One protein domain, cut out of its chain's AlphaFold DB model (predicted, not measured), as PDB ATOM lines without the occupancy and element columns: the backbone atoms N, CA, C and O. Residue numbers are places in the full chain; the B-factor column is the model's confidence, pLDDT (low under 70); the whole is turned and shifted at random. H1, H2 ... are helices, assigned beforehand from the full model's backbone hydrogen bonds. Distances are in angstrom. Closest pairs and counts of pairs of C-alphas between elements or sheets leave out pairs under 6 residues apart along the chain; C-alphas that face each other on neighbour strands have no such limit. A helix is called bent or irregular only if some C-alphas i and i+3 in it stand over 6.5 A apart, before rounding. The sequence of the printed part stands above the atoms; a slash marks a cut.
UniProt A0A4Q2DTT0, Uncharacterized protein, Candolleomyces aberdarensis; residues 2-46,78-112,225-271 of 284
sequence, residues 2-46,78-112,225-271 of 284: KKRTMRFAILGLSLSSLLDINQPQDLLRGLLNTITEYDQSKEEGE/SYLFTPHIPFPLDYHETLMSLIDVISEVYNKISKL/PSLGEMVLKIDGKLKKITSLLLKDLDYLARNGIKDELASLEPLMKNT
ATOM      1  N   LYS A   2     145.635 178.660 249.109       80.62
ATOM      2  CA  LYS A   2     146.903 179.235 249.644       80.62
ATOM      3  C   LYS A   2     148.015 178.239 250.041       80.62
ATOM      4  O   LYS A   2     149.141 178.364 249.580       80.62
ATOM      5  N   LYS A   3     147.711 177.215 250.856       84.31
ATOM      6  CA  LYS A   3     148.696 176.177 251.240       84.31
ATOM      7  C   LYS A   3     149.215 175.368 250.045       84.31
ATOM      8  O   LYS A   3     150.383 175.014 250.012       84.31
ATOM      9  N   ARG A   4     148.339 175.058 249.088       87.06
ATOM     10  CA  ARG A   4     148.687 174.352 247.848       87.06
ATOM     11  C   ARG A   4     149.502 175.259 246.923       87.06
ATOM     12  O   ARG A   4     150.510 174.798 246.413       87.06
ATOM     13  N   THR A   5     149.132 176.538 246.804       91.56
ATOM     14  CA  THR A   5     149.902 177.552 246.064       91.56
ATOM     15  C   THR A   5     151.349 177.602 246.539       91.56
ATOM     16  O   THR A   5     152.260 177.421 245.744       91.56
ATOM     17  N   MET A   6     151.563 177.747 247.851       89.12
ATOM     18  CA  MET A   6     152.915 177.796 248.417       89.12
ATOM     19  C   MET A   6     153.711 176.522 248.127       89.12
ATOM     20  O   MET A   6     154.888 176.599 247.805       89.12
ATOM     21  N   ARG A   7     153.074 175.346 248.185       88.62
ATOM     22  CA  ARG A   7     153.729 174.071 247.858       88.62
ATOM     23  C   ARG A   7     154.176 174.011 246.397       88.62
ATOM     24  O   ARG A   7     155.287 173.572 246.130       88.62
ATOM     25  N   PHE A   8     153.334 174.458 245.468       93.50
ATOM     26  CA  PHE A   8     153.694 174.521 244.052       93.50
ATOM     27  C   PHE A   8     154.808 175.531 243.785       93.50
ATOM     28  O   PHE A   8     155.719 175.219 243.026       93.50
ATOM     29  N   ALA A   9     154.791 176.680 244.461       92.62
ATOM     30  CA  ALA A   9     155.868 177.659 244.360       92.62
ATOM     31  C   ALA A   9     157.201 177.108 244.885       92.62
ATOM     32  O   ALA A   9     158.210 177.210 244.197       92.62
ATOM     33  N   ILE A  10     157.200 176.459 246.055       91.88
ATOM     34  CA  ILE A  10     158.397 175.814 246.619       91.88
ATOM     35  C   ILE A  10     158.944 174.763 245.647       91.88
ATOM     36  O   ILE A  10     160.133 174.783 245.341       91.88
ATOM     37  N   LEU A  11     158.087 173.885 245.112       94.44
ATOM     38  CA  LEU A  11     158.497 172.901 244.106       94.44
ATOM     39  C   LEU A  11     159.118 173.589 242.881       94.44
ATOM     40  O   LEU A  11     160.218 173.224 242.485       94.44
ATOM     41  N   GLY A  12     158.431 174.572 242.295       93.81
ATOM     42  CA  GLY A  12     158.891 175.259 241.086       93.81
ATOM     43  C   GLY A  12     160.244 175.940 241.282       93.81
ATOM     44  O   GLY A  12     161.151 175.753 240.476       93.81
ATOM     45  N   LEU A  13     160.424 176.643 242.399       91.88
ATOM     46  CA  LEU A  13     161.688 177.297 242.738       91.88
ATOM     47  C   LEU A  13     162.821 176.290 242.973       91.88
ATOM     48  O   LEU A  13     163.938 176.502 242.507       91.88
ATOM     49  N   SER A  14     162.523 175.176 243.647       93.94
ATOM     50  CA  SER A  14     163.499 174.107 243.906       93.94
ATOM     51  C   SER A  14     163.904 173.373 242.626       93.94
ATOM     52  O   SER A  14     165.060 173.007 242.459       93.94
ATOM     53  N   LEU A  15     162.970 173.163 241.695       94.62
ATOM     54  CA  LEU A  15     163.274 172.571 240.391       94.62
ATOM     55  C   LEU A  15     164.071 173.536 239.510       94.62
ATOM     56  O   LEU A  15     164.996 173.108 238.823       94.62
ATOM     57  N   SER A  16     163.743 174.829 239.551       93.69
ATOM     58  CA  SER A  16     164.428 175.851 238.760       93.69
ATOM     59  C   SER A  16     165.906 175.977 239.123       93.69
ATOM     60  O   SER A  16     166.723 176.132 238.222       93.69
ATOM     61  N   SER A  17     166.276 175.877 240.404       91.38
ATOM     62  CA  SER A  17     167.683 175.977 240.825       91.38
ATOM     63  C   SER A  17     168.550 174.812 240.326       91.38
ATOM     64  O   SER A  17     169.764 174.949 240.196       91.38
ATOM     65  N   LEU A  18     167.938 173.669 240.001       91.50
ATOM     66  CA  LEU A  18     168.632 172.503 239.450       91.50
ATOM     67  C   LEU A  18     168.889 172.619 237.945       91.50
ATOM     68  O   LEU A  18     169.728 171.888 237.411       91.50
ATOM     69  N   LEU A  19     168.182 173.513 237.246       91.69
ATOM     70  CA  LEU A  19     168.330 173.685 235.800       91.69
ATOM     71  C   LEU A  19     169.697 174.260 235.414       91.69
ATOM     72  O   LEU A  19     170.142 174.011 234.293       91.69
ATOM     73  N   ASP A  20     170.392 174.926 236.336       89.19
ATOM     74  CA  ASP A  20     171.745 175.452 236.126       89.19
ATOM     75  C   ASP A  20     172.823 174.356 236.151       89.19
ATOM     76  O   ASP A  20     173.938 174.565 235.679       89.19
ATOM     77  N   ILE A  21     172.500 173.151 236.634       90.25
ATOM     78  CA  ILE A  21     173.454 172.040 236.687       90.25
ATOM     79  C   ILE A  21     173.729 171.524 235.264       90.25
ATOM     80  O   ILE A  21     172.821 171.151 234.507       90.25
ATOM     81  N   ASN A  22     175.010 171.486 234.888       86.31
ATOM     82  CA  ASN A  22     175.470 170.945 233.605       86.31
ATOM     83  C   ASN A  22     175.738 169.435 233.659       86.31
ATOM     84  O   ASN A  22     175.608 168.757 232.641       86.31
ATOM     85  N   GLN A  23     176.116 168.904 234.826       87.94
ATOM     86  CA  GLN A  23     176.452 167.493 234.980       87.94
ATOM     87  C   GLN A  23     175.173 166.631 235.013       87.94
ATOM     88  O   GLN A  23     174.337 166.805 235.902       87.94
ATOM     89  N   PRO A  24     175.001 165.671 234.082       86.81
ATOM     90  CA  PRO A  24     173.744 164.933 233.924       86.81
ATOM     91  C   PRO A  24     173.399 164.073 235.140       86.81
ATOM     92  O   PRO A  24     172.241 163.981 235.530       86.81
ATOM     93  N   GLN A  25     174.406 163.455 235.755       88.94
ATOM     94  CA  GLN A  25     174.228 162.593 236.924       88.94
ATOM     95  C   GLN A  25     173.692 163.377 238.126       88.94
ATOM     96  O   GLN A  25     172.759 162.934 238.797       88.94
ATOM     97  N   ASP A  26     174.265 164.555 238.367       90.31
ATOM     98  CA  ASP A  26     173.919 165.389 239.514       90.31
ATOM     99  C   ASP A  26     172.571 166.069 239.308       90.31
ATOM    100  O   ASP A  26     171.769 166.127 240.238       90.31
ATOM    101  N   LEU A  27     172.270 166.475 238.069       92.69
ATOM    102  CA  LEU A  27     170.954 166.983 237.697       92.69
ATOM    103  C   LEU A  27     169.867 165.934 237.953       92.69
ATOM    104  O   LEU A  27     168.887 166.223 238.635       92.69
ATOM    105  N   LEU A  28     170.033 164.704 237.453       93.06
ATOM    106  CA  LEU A  28     169.012 163.665 237.616       93.06
ATOM    107  C   LEU A  28     168.835 163.269 239.089       93.06
ATOM    108  O   LEU A  28     167.701 163.126 239.552       93.06
ATOM    109  N   ARG A  29     169.929 163.152 239.853       92.69
ATOM    110  CA  ARG A  29     169.845 162.892 241.298       92.69
ATOM    111  C   ARG A  29     169.153 164.031 242.037       92.69
ATOM    112  O   ARG A  29     168.266 163.768 242.847       92.69
ATOM    113  N   GLY A  30     169.524 165.274 241.734       93.00
ATOM    114  CA  GLY A  30     168.917 166.466 242.319       93.00
ATOM    115  C   GLY A  30     167.414 166.528 242.056       93.00
ATOM    116  O   GLY A  30     166.635 166.696 242.995       93.00
ATOM    117  N   LEU A  31     166.990 166.297 240.808       94.94
ATOM    118  CA  LEU A  31     165.574 166.266 240.432       94.94
ATOM    119  C   LEU A  31     164.822 165.162 241.181       94.94
ATOM    120  O   LEU A  31     163.770 165.415 241.767       94.94
ATOM    121  N   LEU A  32     165.362 163.940 241.194       94.31
ATOM    122  CA  LEU A  32     164.709 162.809 241.849       94.31
ATOM    123  C   LEU A  32     164.548 163.038 243.357       94.31
ATOM    124  O   LEU A  32     163.474 162.755 243.900       94.31
ATOM    125  N   ASN A  33     165.582 163.557 244.021       94.12
ATOM    126  CA  ASN A  33     165.551 163.840 245.453       94.12
ATOM    127  C   ASN A  33     164.550 164.954 245.773       94.12
ATOM    128  O   ASN A  33     163.681 164.753 246.617       94.12
ATOM    129  N   THR A  34     164.582 166.056 245.019       94.44
ATOM    130  CA  THR A  34     163.663 167.195 245.190       94.44
ATOM    131  C   THR A  34     162.203 166.781 245.031       94.44
ATOM    132  O   THR A  34     161.365 167.088 245.877       94.44
ATOM    133  N   ILE A  35     161.876 166.027 243.975       94.50
ATOM    134  CA  ILE A  35     160.498 165.571 243.742       94.50
ATOM    135  C   ILE A  35     160.069 164.560 244.815       94.50
ATOM    136  O   ILE A  35     158.908 164.523 245.220       94.50
ATOM    137  N   THR A  36     160.992 163.725 245.294       93.94
ATOM    138  CA  THR A  36     160.704 162.750 246.355       93.94
ATOM    139  C   THR A  36     160.455 163.426 247.698       93.94
ATOM    140  O   THR A  36     159.495 163.070 248.377       93.94
ATOM    141  N   GLU A  37     161.249 164.430 248.055       91.19
ATOM    142  CA  GLU A  37     161.031 165.238 249.255       91.19
ATOM    143  C   GLU A  37     159.739 166.061 249.156       91.19
ATOM    144  O   GLU A  37     158.977 166.167 250.119       91.19
ATOM    145  N   TYR A  38     159.419 166.577 247.969       91.38
ATOM    146  CA  TYR A  38     158.138 167.230 247.724       91.38
ATOM    147  C   TYR A  38     156.942 166.291 247.961       91.38
ATOM    148  O   TYR A  38     155.979 166.668 248.635       91.38
ATOM    149  N   ASP A  39     157.002 165.054 247.456       90.00
ATOM    150  CA  ASP A  39     155.958 164.052 247.710       90.00
ATOM    151  C   ASP A  39     155.804 163.776 249.219       90.00
ATOM    152  O   ASP A  39     154.681 163.720 249.724       90.00
ATOM    153  N   GLN A  40     156.915 163.668 249.957       87.00
ATOM    154  CA  GLN A  40     156.910 163.421 251.407       87.00
ATOM    155  C   GLN A  40     156.349 164.611 252.204       87.00
ATOM    156  O   GLN A  40     155.470 164.448 253.054       87.00
ATOM    157  N   SER A  41     156.791 165.831 251.890       80.88
ATOM    158  CA  SER A  41     156.340 167.062 252.560       80.88
ATOM    159  C   SER A  41     154.856 167.365 252.312       80.88
ATOM    160  O   SER A  41     154.175 167.984 253.143       80.88
ATOM    161  N   LYS A  42     154.299 166.886 251.190       73.19
ATOM    162  CA  LYS A  42     152.865 166.983 250.903       73.19
ATOM    163  C   LYS A  42     152.023 166.210 251.923       73.19
ATOM    164  O   LYS A  42     150.974 166.737 252.315       73.19
ATOM    165  N   GLU A  43     152.469 165.023 252.345       61.59
ATOM    166  CA  GLU A  43     151.748 164.147 253.280       61.59
ATOM    167  C   GLU A  43     151.803 164.631 254.735       61.59
ATOM    168  O   GLU A  43     150.819 164.509 255.471       61.59
ATOM    169  N   GLU A  44     152.926 165.209 255.164       54.06
ATOM    170  CA  GLU A  44     153.117 165.611 256.564       54.06
ATOM    171  C   GLU A  44     152.207 166.790 256.959       54.06
ATOM    172  O   GLU A  44     151.602 166.818 258.039       54.06
ATOM    173  N   GLY A  45     152.004 167.742 256.042       52.62
ATOM    174  CA  GLY A  45     151.176 168.921 256.306       52.62
ATOM    175  C   GLY A  45     149.659 168.677 256.312       52.62
ATOM    176  O   GLY A  45     148.914 169.596 256.655       52.62
ATOM    177  N   GLU A  46     149.186 167.489 255.924       45.16
ATOM    178  CA  GLU A  46     147.754 167.137 255.950       45.16
ATOM    179  C   GLU A  46     147.334 166.520 257.299       45.16
ATOM    180  O   GLU A  46     146.183 166.655 257.714       45.16
ATOM    181  N   SER A  78     167.802 169.673 253.159       75.06
ATOM    182  CA  SER A  78     166.532 169.814 252.447       75.06
ATOM    183  C   SER A  78     166.810 170.254 251.011       75.06
ATOM    184  O   SER A  78     167.471 171.265 250.767       75.06
ATOM    185  N   TYR A  79     166.305 169.485 250.053       79.88
ATOM    186  CA  TYR A  79     166.318 169.818 248.630       79.88
ATOM    187  C   TYR A  79     165.211 170.823 248.271       79.88
ATOM    188  O   TYR A  79     165.145 171.282 247.131       79.88
ATOM    189  N   LEU A  80     164.339 171.177 249.224       86.25
ATOM    190  CA  LEU A  80     163.273 172.154 249.033       86.25
ATOM    191  C   LEU A  80     163.737 173.568 249.395       86.25
ATOM    192  O   LEU A  80     163.981 173.912 250.551       86.25
ATOM    193  N   PHE A  81     163.764 174.438 248.394       82.19
ATOM    194  CA  PHE A  81     164.036 175.853 248.566       82.19
ATOM    195  C   PHE A  81     162.774 176.598 249.024       82.19
ATOM    196  O   PHE A  81     161.811 176.743 248.269       82.19
ATOM    197  N   THR A  82     162.781 177.093 250.266       81.12
ATOM    198  CA  THR A  82     161.639 177.809 250.863       81.12
ATOM    199  C   THR A  82     161.986 179.275 251.134       81.12
ATOM    200  O   THR A  82     162.422 179.606 252.240       81.12
ATOM    201  N   PRO A  83     161.805 180.188 250.163       76.06
ATOM    202  CA  PRO A  83     162.036 181.605 250.404       76.06
ATOM    203  C   PRO A  83     160.878 182.242 251.178       76.06
ATOM    204  O   PRO A  83     159.724 181.815 251.097       76.06
ATOM    205  N   HIS A  84     161.181 183.319 251.903       75.69
ATOM    206  CA  HIS A  84     160.165 184.159 252.529       75.69
ATOM    207  C   HIS A  84     159.516 185.061 251.469       75.69
ATOM    208  O   HIS A  84     160.144 185.993 250.971       75.69
ATOM    209  N   ILE A  85     158.258 184.779 251.124       78.19
ATOM    210  CA  ILE A  85     157.501 185.524 250.111       78.19
ATOM    211  C   ILE A  85     156.616 186.554 250.833       78.19
ATOM    212  O   ILE A  85     155.677 186.156 251.525       78.19
ATOM    213  N   PRO A  86     156.890 187.869 250.708       77.69
ATOM    214  CA  PRO A  86     156.203 188.903 251.487       77.69
ATOM    215  C   PRO A  86     154.806 189.266 250.954       77.69
ATOM    216  O   PRO A  86     154.121 190.097 251.546       77.69
ATOM    217  N   PHE A  87     154.366 188.658 249.850       83.38
ATOM    218  CA  PHE A  87     153.079 188.911 249.203       83.38
ATOM    219  C   PHE A  87     152.269 187.617 249.026       83.38
ATOM    220  O   PHE A  87     152.831 186.520 248.974       83.38
ATOM    221  N   PRO A  88     150.930 187.706 248.946       83.00
ATOM    222  CA  PRO A  88     150.107 186.546 248.643       83.00
ATOM    223  C   PRO A  88     150.340 186.104 247.194       83.00
ATOM    224  O   PRO A  88     150.150 186.885 246.269       83.00
ATOM    225  N   LEU A  89     150.718 184.842 247.001       87.06
ATOM    226  CA  LEU A  89     150.832 184.257 245.667       87.06
ATOM    227  C   LEU A  89     149.457 184.050 245.033       87.06
ATOM    228  O   LEU A  89     148.555 183.488 245.674       87.06
ATOM    229  N   ASP A  90     149.338 184.420 243.758       91.50
ATOM    230  CA  ASP A  90     148.201 184.024 242.942       91.50
ATOM    231  C   ASP A  90     148.325 182.554 242.521       91.50
ATOM    232  O   ASP A  90     149.385 182.063 242.125       91.50
ATOM    233  N   TYR A  91     147.219 181.826 242.648       92.56
ATOM    234  CA  TYR A  91     147.188 180.398 242.370       92.56
ATOM    235  C   TYR A  91     147.300 180.091 240.882       92.56
ATOM    236  O   TYR A  91     147.995 179.143 240.524       92.56
ATOM    237  N   HIS A  92     146.628 180.877 240.038       91.81
ATOM    238  CA  HIS A  92     146.634 180.662 238.597       91.81
ATOM    239  C   HIS A  92     148.036 180.902 238.028       91.81
ATOM    240  O   HIS A  92     148.597 180.020 237.378       91.81
ATOM    241  N   GLU A  93     148.643 182.039 238.371       93.31
ATOM    242  CA  GLU A  93     150.014 182.370 237.973       93.31
ATOM    243  C   GLU A  93     151.036 181.332 238.462       93.31
ATOM    244  O   GLU A  93     151.854 180.845 237.680       93.31
ATOM    245  N   THR A  94     150.947 180.910 239.730       94.31
ATOM    246  CA  THR A  94     151.857 179.892 240.285       94.31
ATOM    247  C   THR A  94     151.736 178.553 239.549       94.31
ATOM    248  O   THR A  94     152.735 177.865 239.344       94.31
ATOM    249  N   LEU A  95     150.519 178.157 239.162       94.62
ATOM    250  CA  LEU A  95     150.279 176.908 238.440       94.62
ATOM    251  C   LEU A  95     150.886 176.956 237.035       94.62
ATOM    252  O   LEU A  95     151.581 176.014 236.656       94.62
ATOM    253  N   MET A  96     150.659 178.049 236.299       93.75
ATOM    254  CA  MET A  96     151.223 178.245 234.960       93.75
ATOM    255  C   MET A  96     152.753 178.265 235.001       93.75
ATOM    256  O   MET A  96     153.395 177.508 234.279       93.75
ATOM    257  N   SER A  97     153.330 179.019 235.941       95.62
ATOM    258  CA  SER A  97     154.780 179.064 236.140       95.62
ATOM    259  C   SER A  97     155.372 177.682 236.447       95.62
ATOM    260  O   SER A  97     156.414 177.317 235.904       95.62
ATOM    261  N   LEU A  98     154.703 176.867 237.269       96.38
ATOM    262  CA  LEU A  98     155.175 175.512 237.553       96.38
ATOM    263  C   LEU A  98     155.141 174.607 236.307       96.38
ATOM    264  O   LEU A  98     156.034 173.776 236.140       96.38
ATOM    265  N   ILE A  99     154.142 174.753 235.433       96.31
ATOM    266  CA  ILE A  99     154.084 174.019 234.158       96.31
ATOM    267  C   ILE A  99     155.261 174.410 233.258       96.31
ATOM    268  O   ILE A  99     155.891 173.521 232.677       96.31
ATOM    269  N   ASP A 100     155.594 175.698 233.181       96.31
ATOM    270  CA  ASP A 100     156.731 176.182 232.391       96.31
ATOM    271  C   ASP A 100     158.054 175.610 232.918       96.31
ATOM    272  O   ASP A 100     158.854 175.075 232.150       96.31
ATOM    273  N   VAL A 101     158.249 175.611 234.243       97.19
ATOM    274  CA  VAL A 101     159.434 175.005 234.875       97.19
ATOM    275  C   VAL A 101     159.512 173.502 234.594       97.19
ATOM    276  O   VAL A 101     160.574 173.005 234.222       97.19
ATOM    277  N   ILE A 102     158.406 172.760 234.732       96.44
ATOM    278  CA  ILE A 102     158.370 171.321 234.412       96.44
ATOM    279  C   ILE A 102     158.710 171.091 232.933       96.44
ATOM    280  O   ILE A 102     159.452 170.161 232.611       96.44
ATOM    281  N   SER A 103     158.207 171.941 232.038       96.00
ATOM    282  CA  SER A 103     158.506 171.869 230.606       96.00
ATOM    283  C   SER A 103     159.995 172.088 230.341       96.00
ATOM    284  O   SER A 103     160.599 171.327 229.586       96.00
ATOM    285  N   GLU A 104     160.626 173.043 231.026       95.69
ATOM    286  CA  GLU A 104     162.065 173.279 230.892       95.69
ATOM    287  C   GLU A 104     162.907 172.131 231.473       95.69
ATOM    288  O   GLU A 104     163.917 171.749 230.881       95.69
ATOM    289  N   VAL A 105     162.457 171.492 232.560       95.31
ATOM    290  CA  VAL A 105     163.066 170.248 233.071       95.31
ATOM    291  C   VAL A 105     163.032 169.154 232.000       95.31
ATOM    292  O   VAL A 105     164.063 168.534 231.724       95.31
ATOM    293  N   TYR A 106     161.887 168.939 231.345       94.88
ATOM    294  CA  TYR A 106     161.777 167.970 230.249       94.88
ATOM    295  C   TYR A 106     162.641 168.348 229.039       94.88
ATOM    296  O   TYR A 106     163.300 167.473 228.470       94.88
ATOM    297  N   ASN A 107     162.705 169.631 228.670       92.62
ATOM    298  CA  ASN A 107     163.586 170.119 227.605       92.62
ATOM    299  C   ASN A 107     165.057 169.845 227.937       92.62
ATOM    300  O   ASN A 107     165.812 169.363 227.087       92.62
ATOM    301  N   LYS A 108     165.472 170.114 229.179       91.31
ATOM    302  CA  LYS A 108     166.840 169.877 229.647       91.31
ATOM    303  C   LYS A 108     167.174 168.384 229.636       91.31
ATOM    304  O   LYS A 108     168.214 168.022 229.093       91.31
ATOM    305  N   ILE A 109     166.282 167.516 230.122       90.56
ATOM    306  CA  ILE A 109     166.448 166.050 230.052       90.56
ATOM    307  C   ILE A 109     166.519 165.572 228.592       90.56
ATOM    308  O   ILE A 109     167.364 164.744 228.257       90.56
ATOM    309  N   SER A 110     165.698 166.128 227.700       87.12
ATOM    310  CA  SER A 110     165.700 165.776 226.271       87.12
ATOM    311  C   SER A 110     167.023 166.136 225.589       87.12
ATOM    312  O   SER A 110     167.545 165.352 224.800       87.12
ATOM    313  N   LYS A 111     167.628 167.277 225.949       85.12
ATOM    314  CA  LYS A 111     168.968 167.664 225.475       85.12
ATOM    315  C   LYS A 111     170.063 166.719 225.985       85.12
ATOM    316  O   LYS A 111     171.023 166.480 225.260       85.12
ATOM    317  N   LEU A 112     169.916 166.163 227.193       81.31
ATOM    318  CA  LEU A 112     170.854 165.168 227.737       81.31
ATOM    319  C   LEU A 112     170.806 163.834 226.984       81.31
ATOM    320  O   LEU A 112     171.821 163.147 226.911       81.31
ATOM    321  N   PRO A 225     172.675 152.633 231.664       81.56
ATOM    322  CA  PRO A 225     171.336 152.143 231.999       81.56
ATOM    323  C   PRO A 225     170.776 152.743 233.298       81.56
ATOM    324  O   PRO A 225     169.589 153.047 233.383       81.56
ATOM    325  N   SER A 226     171.648 153.019 234.277       86.19
ATOM    326  CA  SER A 226     171.259 153.625 235.555       86.19
ATOM    327  C   SER A 226     170.706 155.056 235.435       86.19
ATOM    328  O   SER A 226     169.798 155.410 236.190       86.19
ATOM    329  N   LEU A 227     171.172 155.872 234.471       87.12
ATOM    330  CA  LEU A 227     170.553 157.186 234.210       87.12
ATOM    331  C   LEU A 227     169.174 157.013 233.579       87.12
ATOM    332  O   LEU A 227     168.254 157.745 233.932       87.12
ATOM    333  N   GLY A 228     169.025 156.037 232.679       89.12
ATOM    334  CA  GLY A 228     167.747 155.728 232.040       89.12
ATOM    335  C   GLY A 228     166.670 155.369 233.059       89.12
ATOM    336  O   GLY A 228     165.578 155.936 233.034       89.12
ATOM    337  N   GLU A 229     166.995 154.511 234.027       91.44
ATOM    338  CA  GLU A 229     166.083 154.196 235.132       91.44
ATOM    339  C   GLU A 229     165.733 155.424 235.980       91.44
ATOM    340  O   GLU A 229     164.590 155.577 236.417       91.44
ATOM    341  N   MET A 230     166.703 156.312 236.219       92.81
ATOM    342  CA  MET A 230     166.478 157.543 236.976       92.81
ATOM    343  C   MET A 230     165.532 158.488 236.230       92.81
ATOM    344  O   MET A 230     164.583 158.988 236.832       92.81
ATOM    345  N   VAL A 231     165.722 158.657 234.917       93.62
ATOM    346  CA  VAL A 231     164.820 159.434 234.055       93.62
ATOM    347  C   VAL A 231     163.410 158.858 234.071       93.62
ATOM    348  O   VAL A 231     162.464 159.616 234.261       93.62
ATOM    349  N   LEU A 232     163.245 157.537 233.953       93.75
ATOM    350  CA  LEU A 232     161.922 156.904 234.006       93.75
ATOM    351  C   LEU A 232     161.226 157.115 235.361       93.75
ATOM    352  O   LEU A 232     160.021 157.367 235.413       93.75
ATOM    353  N   LYS A 233     161.976 157.060 236.470       95.75
ATOM    354  CA  LYS A 233     161.444 157.347 237.814       95.75
ATOM    355  C   LYS A 233     161.021 158.810 237.962       95.75
ATOM    356  O   LYS A 233     159.956 159.076 238.524       95.75
ATOM    357  N   ILE A 234     161.838 159.739 237.464       95.94
ATOM    358  CA  ILE A 234     161.533 161.177 237.451       95.94
ATOM    359  C   ILE A 234     160.284 161.431 236.606       95.94
ATOM    360  O   ILE A 234     159.342 162.050 237.096       95.94
ATOM    361  N   ASP A 235     160.230 160.887 235.391       95.12
ATOM    362  CA  ASP A 235     159.095 161.024 234.478       95.12
ATOM    363  C   ASP A 235     157.792 160.514 235.106       95.12
ATOM    364  O   ASP A 235     156.782 161.214 235.106       95.12
ATOM    365  N   GLY A 236     157.818 159.337 235.738       96.62
ATOM    366  CA  GLY A 236     156.647 158.800 236.432       96.62
ATOM    367  C   GLY A 236     156.120 159.718 237.544       96.62
ATOM    368  O   GLY A 236     154.907 159.793 237.758       96.62
ATOM    369  N   LYS A 237     157.002 160.438 238.247       96.25
ATOM    370  CA  LYS A 237     156.617 161.403 239.290       96.25
ATOM    371  C   LYS A 237     156.146 162.734 238.702       96.25
ATOM    372  O   LYS A 237     155.088 163.221 239.100       96.25
ATOM    373  N   LEU A 238     156.861 163.279 237.717       96.25
ATOM    374  CA  LEU A 238     156.470 164.507 237.021       96.25
ATOM    375  C   LEU A 238     155.110 164.345 236.337       96.25
ATOM    376  O   LEU A 238     154.246 165.195 236.521       96.25
ATOM    377  N   LYS A 239     154.840 163.207 235.686       96.31
ATOM    378  CA  LYS A 239     153.524 162.895 235.102       96.31
ATOM    379  C   LYS A 239     152.383 162.978 236.111       96.31
ATOM    380  O   LYS A 239     151.306 163.471 235.769       96.31
ATOM    381  N   LYS A 240     152.591 162.527 237.353       96.12
ATOM    382  CA  LYS A 240     151.579 162.644 238.419       96.12
ATOM    383  C   LYS A 240     151.326 164.104 238.789       96.12
ATOM    384  O   LYS A 240     150.170 164.483 238.968       96.12
ATOM    385  N   ILE A 241     152.385 164.910 238.876       95.12
ATOM    386  CA  ILE A 241     152.290 166.347 239.151       95.12
ATOM    387  C   ILE A 241     151.573 167.046 237.994       95.12
ATOM    388  O   ILE A 241     150.549 167.677 238.227       95.12
ATOM    389  N   THR A 242     152.009 166.851 236.750       95.38
ATOM    390  CA  THR A 242     151.370 167.432 235.560       95.38
ATOM    391  C   THR A 242     149.896 167.041 235.462       95.38
ATOM    392  O   THR A 242     149.046 167.899 235.247       95.38
ATOM    393  N   SER A 243     149.554 165.774 235.715       96.44
ATOM    394  CA  SER A 243     148.155 165.317 235.727       96.44
ATOM    395  C   SER A 243     147.304 166.038 236.776       96.44
ATOM    396  O   SER A 243     146.120 166.280 236.551       96.44
ATOM    397  N   LEU A 244     147.881 166.364 237.937       94.25
ATOM    398  CA  LEU A 244     147.211 167.159 238.967       94.25
ATOM    399  C   LEU A 244     147.035 168.616 238.516       94.25
ATOM    400  O   LEU A 244     145.942 169.153 238.664       94.25
ATOM    401  N   LEU A 245     148.077 169.232 237.949       94.44
ATOM    402  CA  LEU A 245     148.029 170.620 237.478       94.44
ATOM    403  C   LEU A 245     146.990 170.797 236.366       94.44
ATOM    404  O   LEU A 245     146.199 171.731 236.430       94.44
ATOM    405  N   LEU A 246     146.914 169.866 235.409       94.38
ATOM    406  CA  LEU A 246     145.918 169.905 234.332       94.38
ATOM    407  C   LEU A 246     144.478 169.807 234.856       94.38
ATOM    408  O   LEU A 246     143.596 170.504 234.359       94.38
ATOM    409  N   LYS A 247     144.233 168.986 235.887       95.31
ATOM    410  CA  LYS A 247     142.916 168.910 236.545       95.31
ATOM    411  C   LYS A 247     142.556 170.212 237.251       95.31
ATOM    412  O   LYS A 247     141.411 170.649 237.181       95.31
ATOM    413  N   ASP A 248     143.521 170.824 237.930       92.94
ATOM    414  CA  ASP A 248     143.300 172.100 238.606       92.94
ATOM    415  C   ASP A 248     143.089 173.240 237.587       92.94
ATOM    416  O   ASP A 248     142.264 174.116 237.832       92.94
ATOM    417  N   LEU A 249     143.743 173.195 236.422       93.56
ATOM    418  CA  LEU A 249     143.549 174.153 235.327       93.56
ATOM    419  C   LEU A 249     142.144 174.028 234.710       93.56
ATOM    420  O   LEU A 249     141.451 175.033 234.571       93.56
ATOM    421  N   ASP A 250     141.672 172.805 234.441       93.94
ATOM    422  CA  ASP A 250     140.288 172.560 233.991       93.94
ATOM    423  C   ASP A 250     139.259 173.061 235.022       93.94
ATOM    424  O   ASP A 250     138.269 173.702 234.664       93.94
ATOM    425  N   TYR A 251     139.517 172.849 236.316       93.31
ATOM    426  CA  TYR A 251     138.663 173.374 237.383       93.31
ATOM    427  C   TYR A 251     138.619 174.911 237.399       93.31
ATOM    428  O   TYR A 251     137.536 175.492 237.504       93.31
ATOM    429  N   LEU A 252     139.773 175.574 237.267       90.38
ATOM    430  CA  LEU A 252     139.854 177.036 237.203       90.38
ATOM    431  C   LEU A 252     139.132 177.585 235.971       90.38
ATOM    432  O   LEU A 252     138.355 178.525 236.108       90.38
ATOM    433  N   ALA A 253     139.313 176.965 234.802       93.69
ATOM    434  CA  ALA A 253     138.641 177.373 233.571       93.69
ATOM    435  C   ALA A 253     137.112 177.273 233.699       93.69
ATOM    436  O   ALA A 253     136.389 178.210 233.359       93.69
ATOM    437  N   ARG A 254     136.603 176.169 234.264       95.38
ATOM    438  CA  ARG A 254     135.159 175.993 234.504       95.38
ATOM    439  C   ARG A 254     134.596 177.035 235.463       95.38
ATOM    440  O   ARG A 254     133.466 177.473 235.264       95.38
ATOM    441  N   ASN A 255     135.340 177.389 236.506       92.31
ATOM    442  CA  ASN A 255     134.903 178.412 237.450       92.31
ATOM    443  C   ASN A 255     134.955 179.807 236.828       92.31
ATOM    444  O   ASN A 255     133.978 180.529 236.956       92.31
ATOM    445  N   GLY A 256     136.014 180.138 236.084       90.75
ATOM    446  CA  GLY A 256     136.114 181.412 235.369       90.75
ATOM    447  C   GLY A 256     134.925 181.639 234.433       90.75
ATOM    448  O   GLY A 256     134.268 182.668 234.517       90.75
ATOM    449  N   ILE A 257     134.554 180.627 233.638       93.88
ATOM    450  CA  ILE A 257     133.373 180.698 232.758       93.88
ATOM    451  C   ILE A 257     132.081 180.901 233.562       93.88
ATOM    452  O   ILE A 257     131.213 181.671 233.157       93.88
ATOM    453  N   LYS A 258     131.920 180.198 234.689       93.88
ATOM    454  CA  LYS A 258     130.729 180.340 235.542       93.88
ATOM    455  C   LYS A 258     130.639 181.721 236.176       93.88
ATOM    456  O   LYS A 258     129.543 182.266 236.236       93.88
ATOM    457  N   ASP A 259     131.760 182.260 236.634       91.81
ATOM    458  CA  ASP A 259     131.826 183.571 237.272       91.81
ATOM    459  C   ASP A 259     131.537 184.677 236.247       91.81
ATOM    460  O   ASP A 259     130.729 185.569 236.513       91.81
ATOM    461  N   GLU A 260     132.093 184.568 235.036       90.94
ATOM    462  CA  GLU A 260     131.767 185.468 233.926       90.94
ATOM    463  C   GLU A 260     130.284 185.373 233.544       90.94
ATOM    464  O   GLU A 260     129.605 186.398 233.454       90.94
ATOM    465  N   LEU A 261     129.735 184.162 233.413       89.62
ATOM    466  CA  LEU A 261     128.316 183.962 233.110       89.62
ATOM    467  C   LEU A 261     127.404 184.542 234.205       89.62
ATOM    468  O   LEU A 261     126.421 185.218 233.896       89.62
ATOM    469  N   ALA A 262     127.740 184.318 235.476       89.19
ATOM    470  CA  ALA A 262     127.005 184.859 236.616       89.19
ATOM    471  C   ALA A 262     127.078 186.392 236.675       89.19
ATOM    472  O   ALA A 262     126.118 187.036 237.094       89.19
ATOM    473  N   SER A 263     128.184 186.991 236.223       87.69
ATOM    474  CA  SER A 263     128.315 188.449 236.133       87.69
ATOM    475  C   SER A 263     127.467 189.065 235.008       87.69
ATOM    476  O   SER A 263     127.031 190.211 235.122       87.69
ATOM    477  N   LEU A 264     127.182 188.302 233.946       82.94
ATOM    478  CA  LEU A 264     126.374 188.738 232.801       82.94
ATOM    479  C   LEU A 264     124.860 188.595 233.034       82.94
ATOM    480  O   LEU A 264     124.078 189.351 232.456       82.94
ATOM    481  N   GLU A 265     124.423 187.665 233.888       80.31
ATOM    482  CA  GLU A 265     122.999 187.400 234.158       80.31
ATOM    483  C   GLU A 265     122.197 188.644 234.631       80.31
ATOM    484  O   GLU A 265     121.100 188.885 234.112       80.31
ATOM    485  N   PRO A 266     122.713 189.495 235.543       76.25
ATOM    486  CA  PRO A 266     122.046 190.736 235.950       76.25
ATOM    487  C   PRO A 266     121.966 191.768 234.817       76.25
ATOM    488  O   PRO A 266     120.992 192.512 234.714       76.25
ATOM    489  N   LEU A 267     122.977 191.795 233.945       71.06
ATOM    490  CA  LEU A 267     123.054 192.692 232.790       71.06
ATOM    491  C   LEU A 267     121.992 192.341 231.740       71.06
ATOM    492  O   LEU A 267     121.373 193.240 231.174       71.06
ATOM    493  N   MET A 268     121.716 191.048 231.544       62.50
ATOM    494  CA  MET A 268     120.646 190.590 230.652       62.50
ATOM    495  C   MET A 268     119.241 190.799 231.228       62.50
ATOM    496  O   MET A 268     118.306 191.075 230.481       62.50
ATOM    497  N   LYS A 269     119.057 190.722 232.552       65.62
ATOM    498  CA  LYS A 269     117.756 191.035 233.177       65.62
ATOM    499  C   LYS A 269     117.342 192.500 233.004       65.62
ATOM    500  O   LYS A 269     116.150 192.776 232.959       65.62
ATOM    501  N   ASN A 270     118.298 193.417 232.848       63.59
ATOM    502  CA  ASN A 270     118.015 194.838 232.621       63.59
ATOM    503  C   ASN A 270     117.683 195.189 231.160       63.59
ATOM    504  O   ASN A 270     117.184 196.285 230.909       63.59
ATOM    505  N   THR A 271     117.942 194.303 230.191       59.19
ATOM    506  CA  THR A 271     117.642 194.545 228.766       59.19
ATOM    507  C   THR A 271     116.326 193.925 228.304       59.19
ATOM    508  O   THR A 271     115.831 194.289 227.237       59.19
TER     509      THR A 271
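What this domain is: This is residues 2 to 46, 78 to 112 and 225 to 271 of the 284 residues of an uncharacterized protein of Candolleomyces aberdarensis (UniProt A0A4Q2DTT0). A short body of four helices has one long helical arm sticking out of it: H1 and H2 form a hairpin, H3 lies along H1, and H4 runs past H2 and H3, crossing H2 steeply, before residues 254 to 271 stick out as the arm. In the body the contacts go round from H1 to H2 to H4 to H3 and back to H1. The printed part has 127 residues with four named helices, in the order H1, H2, H3, H4, and no named strand; the class is all helix. The whole is loose, with a radius of gyration of the C-alphas of 18.2 A, and spans 68 by 30 by 26 A, the arm making much of the length.

How they stand to each other: H1, residues 2 to 18, and H2, residues 24 to 46, form a helical hairpin: they touch, closest at the C-alphas of Leu 18 and Leu 27, 6.2 A apart, at a shallow tilt of 13 degrees, opposite ways. H1 also touches H3, residues 91 to 112, with the C-alphas of Gly 12 and Leu 98 closest at 5.1 A, at a shallow tilt of 25 degrees, the same way. H2 and H3 are close but not clearly touching; their closest C-alphas, those of Pro 24 and Leu 112, are 6.8 A apart. H4, residues 225 to 269, touches H2 with residues 227 to 238 alone, closest at the C-alphas of Leu 32 and Ile 234, 5.7 A apart, at a steep tilt of 51 degrees, the same way. With residues 231 to 252 alone H4 touches H3, closest at the C-alphas of Leu 95 and Leu 245, 6.7 A apart, at a shallow tilt of 28 degrees, opposite ways. H1 and H4 are apart. In H3 every O i to N i+4 pair is within hydrogen-bond range; the figures are 12 of 13 in H1, 16 of 19 in H2 and 38 of 41 in H4.

Where its parts are: H1 begins at C-alpha 2, (146.903, 179.235, 249.644), and measures 24.9 A from first to last C-alpha. H2 measures 34.1 A and H3 31.7 A. H4 measures 66.2 A, from C-alpha 225 at (171.336, 152.143, 231.999) to C-alpha 269 at (117.756, 191.035, 233.177). H4 is irregular, but only just: C-alphas 263 and 266 are 6.7 A apart.

The domain as a whole: The C-alphas of Pro 225 and Thr 271 are the two farthest apart, 68.5 A. Residues 254 to 271, of which 254 to 269 belong to H4, stand free; without them the body spans 41 by 29 by 25 A. Residues 47 to 77 and 113 to 224 are not printed, with gaps of 19.3 A from C-alpha 46 to 78 and 13.7 A from C-alpha 112 to 225. The link from H1 to H2 is tight, and residues 78 to 90 hold no named element. The mean pLDDT of the printed part is 88.3, with residues 43 to 46 and 268 to 271 under 70.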